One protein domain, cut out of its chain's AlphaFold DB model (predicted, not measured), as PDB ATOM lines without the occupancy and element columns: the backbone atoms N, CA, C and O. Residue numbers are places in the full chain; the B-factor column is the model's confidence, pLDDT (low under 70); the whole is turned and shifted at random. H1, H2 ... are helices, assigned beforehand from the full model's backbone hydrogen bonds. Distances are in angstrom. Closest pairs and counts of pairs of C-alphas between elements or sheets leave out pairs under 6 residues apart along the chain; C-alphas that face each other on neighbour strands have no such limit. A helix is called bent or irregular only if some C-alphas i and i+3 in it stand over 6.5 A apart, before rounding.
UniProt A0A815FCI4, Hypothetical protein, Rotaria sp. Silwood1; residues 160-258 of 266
ATOM      1  N   ASP A 160     203.693 238.349 149.509       87.12
ATOM      2  CA  ASP A 160     203.019 237.052 149.638       87.12
ATOM      3  C   ASP A 160     202.451 236.545 148.310       87.12
ATOM      4  O   ASP A 160     202.333 235.334 148.101       87.12
ATOM      5  N   ILE A 161     202.042 237.451 147.413       87.81
ATOM      6  CA  ILE A 161     201.535 237.070 146.090       87.81
ATOM      7  C   ILE A 161     202.659 236.425 145.289       87.81
ATOM      8  O   ILE A 161     202.450 235.372 144.686       87.81
ATOM      9  N   VAL A 162     203.833 237.062 145.294       88.62
ATOM     10  CA  VAL A 162     205.015 236.635 144.540       88.62
ATOM     11  C   VAL A 162     205.561 235.331 145.111       88.62
ATOM     12  O   VAL A 162     205.825 234.402 144.350       88.62
ATOM     13  N   ASP A 163     205.612 235.215 146.440       87.81
ATOM     14  CA  ASP A 163     206.031 233.998 147.148       87.81
ATOM     15  C   ASP A 163     205.179 232.774 146.775       87.81
ATOM     16  O   ASP A 163     205.657 231.639 146.738       87.81
ATOM     17  N   LYS A 164     203.892 232.995 146.473       87.31
ATOM     18  CA  LYS A 164     202.931 231.939 146.123       87.31
ATOM     19  C   LYS A 164     202.861 231.650 144.625       87.31
ATOM     20  O   LYS A 164     202.131 230.727 144.236       87.31
ATOM     21  N   LEU A 165     203.581 232.394 143.778       84.69
ATOM     22  CA  LEU A 165     203.571 232.152 142.337       84.69
ATOM     23  C   LEU A 165     204.089 230.747 142.048       84.69
ATOM     24  O   LEU A 165     205.151 230.321 142.497       84.69
ATOM     25  N   LYS A 166     203.321 230.010 141.251       80.12
ATOM     26  CA  LYS A 166     203.703 228.682 140.778       80.12
ATOM     27  C   LYS A 166     203.955 228.752 139.282       80.12
ATOM     28  O   LYS A 166     203.268 229.496 138.585       80.12
ATOM     29  N   PRO A 167     204.905 227.961 138.761       75.75
ATOM     30  CA  PRO A 167     205.039 227.826 137.331       75.75
ATOM     31  C   PRO A 167     203.718 227.316 136.720       75.75
ATOM     32  O   PRO A 167     203.167 226.308 137.179       75.75
ATOM     33  N   PRO A 168     203.216 227.990 135.683       77.56
ATOM     34  CA  PRO A 168     202.009 227.611 134.954       77.56
ATOM     35  C   PRO A 168     202.200 226.241 134.288       77.56
ATOM     36  O   PRO A 168     203.260 225.939 133.735       77.56
ATOM     37  N   LYS A 169     201.164 225.395 134.336       71.69
ATOM     38  CA  LYS A 169     201.216 224.003 133.837       71.69
ATOM     39  C   LYS A 169     200.555 223.796 132.469       71.69
ATOM     40  O   LYS A 169     200.755 222.751 131.855       71.69
ATOM     41  N   SER A 170     199.778 224.764 131.996       70.44
ATOM     42  CA  SER A 170     198.995 224.686 130.756       70.44
ATOM     43  C   SER A 170     199.643 225.498 129.621       70.44
ATOM     44  O   SER A 170     200.548 226.294 129.880       70.44
ATOM     45  N   PRO A 171     199.225 225.305 128.352       69.50
ATOM     46  CA  PRO A 171     199.630 226.179 127.251       69.50
ATOM     47  C   PRO A 171     199.342 227.650 127.574       69.50
ATOM     48  O   PRO A 171     198.308 227.951 128.169       69.50
ATOM     49  N   SER A 172     200.252 228.548 127.184       81.69
ATOM     50  CA  SER A 172     200.097 229.978 127.461       81.69
ATOM     51  C   SER A 172     198.954 230.570 126.654       81.69
ATOM     52  O   SER A 172     198.948 230.439 125.428       81.69
ATOM     53  N   LYS A 173     198.062 231.292 127.327       89.38
ATOM     54  CA  LYS A 173     197.283 232.356 126.687       89.38
ATOM     55  C   LYS A 173     198.163 233.591 126.485       89.38
ATOM     56  O   LYS A 173     199.224 233.701 127.107       89.38
ATOM     57  N   SER A 174     197.727 234.487 125.609       89.38
ATOM     58  CA  SER A 174     198.307 235.827 125.467       89.38
ATOM     59  C   SER A 174     197.858 236.752 126.601       89.38
ATOM     60  O   SER A 174     196.793 236.550 127.195       89.38
ATOM     61  N   ALA A 175     198.628 237.812 126.861       90.12
ATOM     62  CA  ALA A 175     198.303 238.811 127.885       90.12
ATOM     63  C   ALA A 175     196.868 239.364 127.756       90.12
ATOM     64  O   ALA A 175     196.133 239.471 128.739       90.12
ATOM     65  N   ILE A 176     196.433 239.664 126.526       90.62
ATOM     66  CA  ILE A 176     195.109 240.242 126.258       90.62
ATOM     67  C   ILE A 176     193.963 239.244 126.470       90.62
ATOM     68  O   ILE A 176     192.865 239.641 126.858       90.62
ATOM     69  N   GLU A 177     194.184 237.952 126.222       92.38
ATOM     70  CA  GLU A 177     193.193 236.911 126.515       92.38
ATOM     71  C   GLU A 177     193.013 236.759 128.023       92.38
ATOM     72  O   GLU A 177     191.882 236.759 128.500       92.38
ATOM     73  N   ILE A 178     194.116 236.737 128.777       91.94
ATOM     74  CA  ILE A 178     194.075 236.688 130.244       91.94
ATOM     75  C   ILE A 178     193.376 237.932 130.799       91.94
ATOM     76  O   ILE A 178     192.532 237.815 131.683       91.94
ATOM     77  N   PHE A 179     193.656 239.114 130.248       90.81
ATOM     78  CA  PHE A 179     192.984 240.355 130.637       90.81
ATOM     79  C   PHE A 179     191.468 240.318 130.380       90.81
ATOM     80  O   PHE A 179     190.678 240.756 131.217       90.81
ATOM     81  N   LYS A 180     191.035 239.748 129.248       91.19
ATOM     82  CA  LYS A 180     189.607 239.518 128.964       91.19
ATOM     83  C   LYS A 180     188.987 238.525 129.941       91.19
ATOM     84  O   LYS A 180     187.865 238.756 130.378       91.19
ATOM     85  N   ASP A 181     189.702 237.462 130.297       92.62
ATOM     86  CA  ASP A 181     189.222 236.483 131.272       92.62
ATOM     87  C   ASP A 181     189.063 237.106 132.663       92.62
ATOM     88  O   ASP A 181     188.057 236.845 133.313       92.62
ATOM     89  N   ILE A 182     189.998 237.965 133.093       91.12
ATOM     90  CA  ILE A 182     189.895 238.729 134.352       91.12
ATOM     91  C   ILE A 182     188.618 239.572 134.353       91.12
ATOM     92  O   ILE A 182     187.858 239.548 135.314       91.12
ATOM     93  N   ARG A 183     188.343 240.283 133.251       88.31
ATOM     94  CA  ARG A 183     187.131 241.105 133.111       88.31
ATOM     95  C   ARG A 183     185.834 240.289 133.215       88.31
ATOM     96  O   ARG A 183     184.807 240.840 133.596       88.31
ATOM     97  N   LEU A 184     185.860 239.017 132.822       91.12
ATOM     98  CA  LEU A 184     184.697 238.125 132.832       91.12
ATOM     99  C   LEU A 184     184.597 237.281 134.115       91.12
ATOM    100  O   LEU A 184     183.640 236.518 134.263       91.12
ATOM    101  N   ASP A 185     185.564 237.380 135.029       91.56
ATOM    102  CA  ASP A 185     185.593 236.579 136.245       91.56
ATOM    103  C   ASP A 185     184.722 237.187 137.351       91.56
ATOM    104  O   ASP A 185     185.146 238.056 138.108       91.56
ATOM    105  N   ASN A 186     183.512 236.648 137.503       90.31
ATOM    106  CA  ASN A 186     182.560 237.062 138.539       90.31
ATOM    107  C   ASN A 186     183.029 236.772 139.979       90.31
ATOM    108  O   ASN A 186     182.336 237.144 140.926       90.31
ATOM    109  N   ARG A 187     184.157 236.069 140.172       90.56
ATOM    110  CA  ARG A 187     184.786 235.921 141.492       90.56
ATOM    111  C   ARG A 187     185.513 237.190 141.915       90.56
ATOM    112  O   ARG A 187     185.736 237.346 143.106       90.56
ATOM    113  N   LEU A 188     185.931 238.041 140.977       87.81
ATOM    114  CA  LEU A 188     186.650 239.281 141.258       87.81
ATOM    115  C   LEU A 188     185.663 240.443 141.463       87.81
ATOM    116  O   LEU A 188     184.578 240.447 140.877       87.81
ATOM    117  N   PRO A 189     186.015 241.434 142.298       82.12
ATOM    118  CA  PRO A 189     185.169 242.600 142.506       82.12
ATOM    119  C   PRO A 189     185.048 243.427 141.221       82.12
ATOM    120  O   PRO A 189     186.034 243.647 140.514       82.12
ATOM    121  N   SER A 190     183.838 243.917 140.939       74.62
ATOM    122  CA  SER A 190     183.617 244.921 139.895       74.62
ATOM    123  C   SER A 190     183.746 246.324 140.485       74.62
ATOM    124  O   SER A 190     183.244 246.597 141.572       74.62
ATOM    125  N   TYR A 191     184.378 247.225 139.736       67.25
ATOM    126  CA  TYR A 191     184.538 248.636 140.100       67.25
ATOM    127  C   TYR A 191     183.299 249.491 139.758       67.25
ATOM    128  O   TYR A 191     183.325 250.706 139.934       67.25
ATOM    129  N   ASP A 192     182.202 248.873 139.301       63.91
ATOM    130  CA  ASP A 192     180.936 249.553 138.977       63.91
ATOM    131  C   ASP A 192     180.072 249.880 140.218       63.91
ATOM    132  O   ASP A 192     178.972 250.421 140.092       63.91
ATOM    133  N   THR A 193     180.538 249.540 141.425       57.56
ATOM    134  CA  THR A 193     179.817 249.744 142.693       57.56
ATOM    135  C   THR A 193     180.589 250.640 143.654       57.56
ATOM    136  O   THR A 193     181.814 250.635 143.658       57.56
ATOM    137  N   SER A 194     179.874 251.369 144.514       58.44
ATOM    138  CA  SER A 194     180.448 252.331 145.470       58.44
ATOM    139  C   SER A 194     181.400 251.720 146.510       58.44
ATOM    140  O   SER A 194     182.235 252.439 147.049       58.44
ATOM    141  N   ASP A 195     181.293 250.414 146.774       65.00
ATOM    142  CA  ASP A 195     182.121 249.681 147.741       65.00
ATOM    143  C   ASP A 195     183.281 248.973 147.025       65.00
ATOM    144  O   ASP A 195     183.284 247.754 146.840       65.00
ATOM    145  N   VAL A 196     184.253 249.757 146.555       66.38
ATOM    146  CA  VAL A 196     185.450 249.232 145.887       66.38
ATOM    147  C   VAL A 196     186.425 248.690 146.939       66.38
ATOM    148  O   VAL A 196     186.878 249.470 147.781       66.38
ATOM    149  N   PRO A 197     186.794 247.395 146.901       75.88
ATOM    150  CA  PRO A 197     187.765 246.857 147.837       75.88
ATOM    151  C   PRO A 197     189.147 247.459 147.593       75.88
ATOM    152  O   PRO A 197     189.582 247.663 146.458       75.88
ATOM    153  N   THR A 198     189.860 247.710 148.682       83.00
ATOM    154  CA  THR A 198     191.261 248.125 148.658       83.00
ATOM    155  C   THR A 198     192.144 247.040 148.037       83.00
ATOM    156  O   THR A 198     191.789 245.859 148.000       83.00
ATOM    157  N   LEU A 199     193.348 247.411 147.591       82.06
ATOM    158  CA  LEU A 199     194.319 246.430 147.098       82.06
ATOM    159  C   LEU A 199     194.627 245.358 148.157       82.06
ATOM    160  O   LEU A 199     194.762 244.189 147.818       82.06
ATOM    161  N   GLU A 200     194.701 245.735 149.435       86.19
ATOM    162  CA  GLU A 200     194.904 244.790 150.536       86.19
ATOM    163  C   GLU A 200     193.760 243.775 150.645       86.19
ATOM    164  O   GLU A 200     194.004 242.573 150.739       86.19
ATOM    165  N   GLU A 201     192.508 244.225 150.546       87.94
ATOM    166  CA  GLU A 201     191.341 243.337 150.539       87.94
ATOM    167  C   GLU A 201     191.315 242.428 149.307       87.94
ATOM    168  O   GLU A 201     190.942 241.256 149.425       87.94
ATOM    169  N   ILE A 202     191.750 242.931 148.146       85.62
ATOM    170  CA  ILE A 202     191.899 242.124 146.929       85.62
ATOM    171  C   ILE A 202     192.898 240.991 147.168       85.62
ATOM    172  O   ILE A 202     192.594 239.826 146.912       85.62
ATOM    173  N   VAL A 203     194.074 241.306 147.709       87.31
ATOM    174  CA  VAL A 203     195.099 240.297 148.004       87.31
ATOM    175  C   VAL A 203     194.594 239.309 149.045       87.31
ATOM    176  O   VAL A 203     194.627 238.099 148.826       87.31
ATOM    177  N   LYS A 204     194.038 239.792 150.150       88.56
ATOM    178  CA  LYS A 204     193.576 238.938 151.245       88.56
ATOM    179  C   LYS A 204     192.475 237.963 150.824       88.56
ATOM    180  O   LYS A 204     192.512 236.802 151.225       88.56
ATOM    181  N   ASN A 205     191.508 238.422 150.029       90.19
ATOM    182  CA  ASN A 205     190.288 237.658 149.756       90.19
ATOM    183  C   ASN A 205     190.266 236.995 148.369       90.19
ATOM    184  O   ASN A 205     189.497 236.059 148.163       90.19
ATOM    185  N   TYR A 206     191.094 237.449 147.421       90.12
ATOM    186  CA  TYR A 206     191.010 237.034 146.015       90.12
ATOM    187  C   TYR A 206     192.339 236.534 145.425       90.12
ATOM    188  O   TYR A 206     192.388 236.265 144.222       90.12
ATOM    189  N   THR A 207     193.395 236.343 146.233       89.50
ATOM    190  CA  THR A 207     194.703 235.836 145.758       89.50
ATOM    191  C   THR A 207     194.569 234.575 144.903       89.50
ATOM    192  O   THR A 207     195.145 234.524 143.823       89.50
ATOM    193  N   ASP A 208     193.771 233.582 145.305       89.38
ATOM    194  CA  ASP A 208     193.614 232.348 144.520       89.38
ATOM    195  C   ASP A 208     193.020 232.604 143.126       89.38
ATOM    196  O   ASP A 208     193.433 231.986 142.139       89.38
ATOM    197  N   SER A 209     192.082 233.548 143.015       90.50
ATOM    198  CA  SER A 209     191.497 233.955 141.734       90.50
ATOM    199  C   SER A 209     192.530 234.691 140.878       90.50
ATOM    200  O   SER A 209     192.723 234.320 139.720       90.50
ATOM    201  N   VAL A 210     193.279 235.638 141.454       88.56
ATOM    202  CA  VAL A 210     194.386 236.341 140.774       88.56
ATOM    203  C   VAL A 210     195.440 235.347 140.270       88.56
ATOM    204  O   VAL A 210     195.798 235.353 139.090       88.56
ATOM    205  N   LEU A 211     195.877 234.421 141.126       89.19
ATOM    206  CA  LEU A 211     196.841 233.379 140.777       89.19
ATOM    207  C   LEU A 211     196.290 232.420 139.716       89.19
ATOM    208  O   LEU A 211     197.053 231.924 138.888       89.19
ATOM    209  N   SER A 212     194.978 232.168 139.680       89.69
ATOM    210  CA  SER A 212     194.368 231.361 138.616       89.69
ATOM    211  C   SER A 212     194.466 232.020 137.235       89.69
ATOM    212  O   SER A 212     194.583 231.307 136.241       89.69
ATOM    213  N   HIS A 213     194.491 233.356 137.158       90.31
ATOM    214  CA  HIS A 213     194.751 234.087 135.913       90.31
ATOM    215  C   HIS A 213     196.234 234.118 135.564       90.31
ATOM    216  O   HIS A 213     196.595 233.784 134.438       90.31
ATOM    217  N   TYR A 214     197.099 234.415 136.537       87.94
ATOM    218  CA  TYR A 214     198.550 234.369 136.343       87.94
ATOM    219  C   TYR A 214     199.020 233.006 135.805       87.94
ATOM    220  O   TYR A 214     199.786 232.931 134.847       87.94
ATOM    221  N   ASN A 215     198.486 231.906 136.350       88.38
ATOM    222  CA  ASN A 215     198.834 230.539 135.947       88.38
ATOM    223  C   ASN A 215     198.402 230.157 134.515       88.38
ATOM    224  O   ASN A 215     198.711 229.051 134.063       88.38
ATOM    225  N   GLN A 216     197.704 231.038 133.791       87.94
ATOM    226  CA  GLN A 216     197.386 230.861 132.369       87.94
ATOM    227  C   GLN A 216     198.512 231.361 131.453       87.94
ATOM    228  O   GLN A 216     198.471 231.105 130.248       87.94
ATOM    229  N   TRP A 217     199.522 232.040 132.005       87.44
ATOM    230  CA  TRP A 217     200.625 232.610 131.244       87.44
ATOM    231  C   TRP A 217     201.924 231.846 131.440       87.44
ATOM    232  O   TRP A 217     202.613 232.041 132.435       87.44
ATOM    233  N   LYS A 218     202.329 231.032 130.462       87.06
ATOM    234  CA  LYS A 218     203.630 230.351 130.482       87.06
ATOM    235  C   LYS A 218     204.774 231.339 130.271       87.06
ATOM    236  O   LYS A 218     205.028 231.701 129.132       87.06
ATOM    237  N   MET A 219     205.522 231.673 131.323       84.56
ATOM    238  CA  MET A 219     206.758 232.465 131.234       84.56
ATOM    239  C   MET A 219     207.989 231.577 131.427       84.56
ATOM    240  O   MET A 219     208.107 230.865 132.425       84.56
ATOM    241  N   ASN A 220     208.897 231.563 130.455       85.00
ATOM    242  CA  ASN A 220     210.144 230.801 130.499       85.00
ATOM    243  C   ASN A 220     211.207 231.451 129.597       85.00
ATOM    244  O   ASN A 220     210.930 232.394 128.861       85.00
ATOM    245  N   LYS A 221     212.439 230.934 129.635       86.56
ATOM    246  CA  LYS A 221     213.569 231.505 128.880       86.56
ATOM    247  C   LYS A 221     213.354 231.539 127.361       86.56
ATOM    248  O   LYS A 221     213.938 232.390 126.708       86.56
ATOM    249  N   GLU A 222     212.530 230.650 126.807       87.75
ATOM    250  CA  GLU A 222     212.280 230.567 125.361       87.75
ATOM    251  C   GLU A 222     211.291 231.636 124.877       87.75
ATOM    252  O   GLU A 222     211.251 231.935 123.687       87.75
ATOM    253  N   ASN A 223     210.476 232.208 125.773       86.69
ATOM    254  CA  ASN A 223     209.416 233.151 125.403       86.69
ATOM    255  C   ASN A 223     209.389 234.441 126.233       86.69
ATOM    256  O   ASN A 223     208.411 235.186 126.160       86.69
ATOM    257  N   ILE A 224     210.442 234.712 127.008       86.81
ATOM    258  CA  ILE A 224     210.509 235.870 127.904       86.81
ATOM    259  C   ILE A 224     210.444 237.198 127.141       86.81
ATOM    260  O   ILE A 224     209.737 238.102 127.566       86.81
ATOM    261  N   GLU A 225     211.097 237.301 125.983       89.38
ATOM    262  CA  GLU A 225     211.065 238.521 125.162       89.38
ATOM    263  C   GLU A 225     209.652 238.814 124.658       89.38
ATOM    264  O   GLU A 225     209.134 239.910 124.857       89.38
ATOM    265  N   LYS A 226     208.987 237.795 124.101       88.25
ATOM    266  CA  LYS A 226     207.595 237.899 123.657       88.25
ATOM    267  C   LYS A 226     206.648 238.220 124.819       88.25
ATOM    268  O   LYS A 226     205.727 239.006 124.663       88.25
ATOM    269  N   THR A 227     206.874 237.613 125.982       87.00
ATOM    270  CA  THR A 227     206.097 237.875 127.203       87.00
ATOM    271  C   THR A 227     206.200 239.341 127.617       87.00
ATOM    272  O   THR A 227     205.185 239.964 127.909       87.00
ATOM    273  N   ILE A 228     207.415 239.898 127.618       87.12
ATOM    274  CA  ILE A 228     207.654 241.306 127.950       87.12
ATOM    275  C   ILE A 228     206.975 242.223 126.924       87.12
ATOM    276  O   ILE A 228     206.348 243.201 127.320       87.12
ATOM    277  N   GLU A 229     207.051 241.895 125.632       89.00
ATOM    278  CA  GLU A 229     206.369 242.645 124.568       89.00
ATOM    279  C   GLU A 229     204.844 242.656 124.770       89.00
ATOM    280  O   GLU A 229     204.237 243.723 124.804       89.00
ATOM    281  N   GLU A 230     204.231 241.494 125.023       90.50
ATOM    282  CA  GLU A 230     202.788 241.400 125.283       90.50
ATOM    283  C   GLU A 230     202.359 242.131 126.572       90.50
ATOM    284  O   GLU A 230     201.284 242.736 126.599       90.50
ATOM    285  N   LEU A 231     203.173 242.088 127.638       88.31
ATOM    286  CA  LEU A 231     202.935 242.854 128.872       88.31
ATOM    287  C   LEU A 231     202.944 244.356 128.603       88.31
ATOM    288  O   LEU A 231     202.068 245.072 129.091       88.31
ATOM    289  N   PHE A 232     203.927 244.823 127.838       87.31
ATOM    290  CA  PHE A 232     204.086 246.234 127.527       87.31
ATOM    291  C   PHE A 232     202.928 246.748 126.671       87.31
ATOM    292  O   PHE A 232     202.310 247.754 127.018       87.31
ATOM    293  N   ASP A 233     202.568 246.019 125.611       89.69
ATOM    294  CA  ASP A 233     201.411 246.348 124.782       89.69
ATOM    295  C   ASP A 233     200.141 246.432 125.631       89.69
ATOM    296  O   ASP A 233     199.397 247.411 125.554       89.69
ATOM    297  N   LEU A 234     199.901 245.434 126.491       90.12
ATOM    298  CA  LEU A 234     198.742 245.432 127.380       90.12
ATOM    299  C   LEU A 234     198.754 246.625 128.344       90.12
ATOM    300  O   LEU A 234     197.704 247.232 128.546       90.12
ATOM    301  N   ALA A 235     199.906 246.979 128.916       89.06
ATOM    302  CA  ALA A 235     200.040 248.139 129.794       89.06
ATOM    303  C   ALA A 235     199.699 249.443 129.056       89.06
ATOM    304  O   ALA A 235     198.925 250.250 129.572       89.06
ATOM    305  N   VAL A 236     200.192 249.618 127.825       88.06
ATOM    306  CA  VAL A 236     199.876 250.778 126.976       88.06
ATOM    307  C   VAL A 236     198.390 250.816 126.623       88.06
ATOM    308  O   VAL A 236     197.769 251.872 126.734       88.06
ATOM    309  N   TYR A 237     197.785 249.682 126.251       87.25
ATOM    310  CA  TYR A 237     196.346 249.611 125.987       87.25
ATOM    311  C   TYR A 237     195.524 249.935 127.234       87.25
ATOM    312  O   TYR A 237     194.601 250.740 127.157       87.25
ATOM    313  N   ALA A 238     195.851 249.343 128.383       85.38
ATOM    314  CA  ALA A 238     195.141 249.588 129.633       85.38
ATOM    315  C   ALA A 238     195.261 251.058 130.059       85.38
ATOM    316  O   ALA A 238     194.263 251.672 130.428       85.38
ATOM    317  N   TYR A 239     196.446 251.653 129.953       84.88
ATOM    318  CA  TYR A 239     196.664 253.059 130.280       84.88
ATOM    319  C   TYR A 239     195.964 254.006 129.293       84.88
ATOM    320  O   TYR A 239     195.312 254.967 129.695       84.88
ATOM    321  N   GLY A 240     196.062 253.723 127.995       84.25
ATOM    322  CA  GLY A 240     195.535 254.577 126.935       84.25
ATOM    323  C   GLY A 240     194.030 254.452 126.699       84.25
ATOM    324  O   GLY A 240     193.432 255.403 126.211       84.25
ATOM    325  N   ALA A 241     193.399 253.323 127.033       83.50
ATOM    326  CA  ALA A 241     192.004 253.034 126.672       83.50
ATOM    327  C   ALA A 241     191.009 253.060 127.847       83.50
ATOM    328  O   ALA A 241     189.839 252.737 127.651       83.50
ATOM    329  N   THR A 242     191.442 253.424 129.059       77.00
ATOM    330  CA  THR A 242     190.582 253.450 130.263       77.00
ATOM    331  C   THR A 242     189.996 254.824 130.597       77.00
ATOM    332  O   THR A 242     189.240 254.947 131.558       77.00
ATOM    333  N   HIS A 243     190.285 255.852 129.795       75.38
ATOM    334  CA  HIS A 243     189.713 257.188 129.964       75.38
ATOM    335  C   HIS A 243     188.294 257.286 129.384       75.38
ATOM    336  O   HIS A 243     187.899 256.530 128.488       75.38
ATOM    337  N   LYS A 244     187.506 258.250 129.871       76.94
ATOM    338  CA  LYS A 244     186.162 258.510 129.344       76.94
ATOM    339  C   LYS A 244     186.254 259.238 127.996       76.94
ATOM    340  O   LYS A 244     187.079 260.140 127.842       76.94
ATOM    341  N   PRO A 245     185.385 258.928 127.016       77.50
ATOM    342  CA  PRO A 245     185.324 259.700 125.779       77.50
ATOM    343  C   PRO A 245     185.112 261.196 126.063       77.50
ATOM    344  O   PRO A 245     184.139 261.564 126.717       77.50
ATOM    345  N   ASN A 246     185.996 262.047 125.528       80.88
ATOM    346  CA  ASN A 246     186.020 263.510 125.710       80.88
ATOM    347  C   ASN A 246     186.390 264.021 127.118       80.88
ATOM    348  O   ASN A 246     186.257 265.217 127.368       80.88
ATOM    349  N   ASP A 247     186.876 263.151 128.001       81.06
ATOM    350  CA  ASP A 247     187.335 263.495 129.351       81.06
ATOM    351  C   ASP A 247     188.577 262.648 129.668       81.06
ATOM    352  O   ASP A 247     188.513 261.568 130.265       81.06
ATOM    353  N   ILE A 248     189.707 263.074 129.087       80.50
ATOM    354  CA  ILE A 248     190.963 262.321 129.107       80.50
ATOM    355  C   ILE A 248     191.631 262.508 130.468       80.50
ATOM    356  O   ILE A 248     192.347 263.481 130.695       80.50
ATOM    357  N   GLU A 249     191.435 261.525 131.338       77.12
ATOM    358  CA  GLU A 249     192.165 261.370 132.591       77.12
ATOM    359  C   GLU A 249     192.980 260.077 132.552       77.12
ATOM    360  O   GLU A 249     192.482 259.018 132.163       77.12
ATOM    361  N   PHE A 250     194.244 260.157 132.961       79.12
ATOM    362  CA  PHE A 250     195.124 259.000 133.047       79.12
ATOM    363  C   PHE A 250     195.222 258.516 134.493       79.12
ATOM    364  O   PHE A 250     195.543 259.286 135.399       79.12
ATOM    365  N   GLY A 251     194.959 257.228 134.715       73.88
ATOM    366  CA  GLY A 251     194.984 256.642 136.052       73.88
ATOM    367  C   GLY A 251     196.403 256.542 136.616       73.88
ATOM    368  O   GLY A 251     197.249 255.853 136.045       73.88
ATOM    369  N   PHE A 252     196.642 257.152 137.780       75.88
ATOM    370  CA  PHE A 252     197.932 257.104 138.485       75.88
ATOM    371  C   PHE A 252     198.436 255.668 138.710       75.88
ATOM    372  O   PHE A 252     199.590 255.365 138.430       75.88
ATOM    373  N   VAL A 253     197.572 254.746 139.149       76.88
ATOM    374  CA  VAL A 253     197.959 253.337 139.369       76.88
ATOM    375  C   VAL A 253     198.347 252.649 138.055       76.88
ATOM    376  O   VAL A 253     199.330 251.916 138.016       76.88
ATOM    377  N   LEU A 254     197.630 252.927 136.960       79.69
ATOM    378  CA  LEU A 254     197.889 252.312 135.654       79.69
ATOM    379  C   LEU A 254     199.202 252.787 135.023       79.69
ATOM    380  O   LEU A 254     199.826 252.015 134.302       79.69
ATOM    381  N   LEU A 255     199.655 254.009 135.330       80.50
ATOM    382  CA  LEU A 255     200.958 254.519 134.886       80.50
ATOM    383  C   LEU A 255     202.107 253.576 135.283       80.50
ATOM    384  O   LEU A 255     203.035 253.363 134.504       80.50
ATOM    385  N   HIS A 256     202.027 252.969 136.470       79.56
ATOM    386  CA  HIS A 256     203.080 252.104 137.005       79.56
ATOM    387  C   HIS A 256     203.229 250.796 136.212       79.56
ATOM    388  O   HIS A 256     204.305 250.202 136.215       79.56
ATOM    389  N   LEU A 257     202.195 250.370 135.471       80.25
ATOM    390  CA  LEU A 257     202.269 249.185 134.607       80.25
ATOM    391  C   LEU A 257     203.268 249.367 133.454       80.25
ATOM    392  O   LEU A 257     203.821 248.385 132.966       80.25
ATOM    393  N   GLY A 258     203.518 250.608 133.026       68.31
ATOM    394  CA  GLY A 258     204.452 250.923 131.943       68.31
ATOM    395  C   GLY A 258     205.928 250.920 132.353       68.31
ATOM    396  O   GLY A 258     206.790 251.064 131.491       68.31
TER     397      GLY A 258
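What this domain is: This is residues 160 to 258 of the 266 residues of the protein "Hypothetical protein" of Rotaria sp. Silwood1 (UniProt A0A815FCI4). A long straight helix, H4, runs along one side, with H5 folded back on its later half as a helical hairpin and H2 packed slantwise on its middle. Beyond H2, away from H4, sits the sharply kinked H3 with the short H1 beside it, and the loop of residues 190 to 196 sticks out. The printed part has 99 residues with five named helices, H1 to H5 in chain order, and no named strand: all helix. It is only just compact, close to loose, with a radius of gyration of the C-alphas of 14.7 A and spans of 42 by 29 by 22 A.

Where its parts are: H4, residues 224 to 241, is 25.3 A long, from C-alpha 224 at (210.509, 235.870, 127.904). H5 is residues 252 to 258, 11.1 A, ending at C-alpha 258 at (204.452, 250.923, 131.943). H2 is residues 175 to 184, 14.5 A. H3, residues 199 to 214, 16.7 A, is irregular: C-alphas 205 and 208 are 8.2 A apart, and it has a kink of 84 degrees near residue 206. H1, residues 160 to 163, 5.0 A, begins at (203.019, 237.052, 149.638).

How they stand to each other: H4 touches H5 with residues 232 to 239 alone, at a shallow tilt of 30 degrees, opposite ways; the closest C-alphas, of Ala 235 and Leu 257, are 5.4 A apart. H4 touches H2 with residues 227 to 234 alone, at a steep tilt of 49 degrees, the same way; the closest C-alphas are Ala 175 and Glu 230, 5.8 A. H3 touches H2 with residues 213 to 214 alone, closest C-alphas Ile 178 and His 213, 6.3 A. H1 and H3 only just touch, with 3 pairs of C-alphas within 8 A, the closest Ile 161 and Thr 207, 7.0 A. H3 and H5 are apart. Each O i to N i+4 pair is within hydrogen-bond range in H2 and H4, against 10 of 12 in H3 and 0 of 3 in H5, where 4 of 4 O i to N i+3 pairs are; H1 is too short for an O i to N i+4 pair.

The domain as a whole: The two farthest C-alphas, of Ser 194 and Glu 222, are 43.5 A apart. The printed part has no cut; the links H1 to H2 and H2 to H3 are long. The pLDDT is under 70 at residue 171, residues 191 to 196 and residue 258.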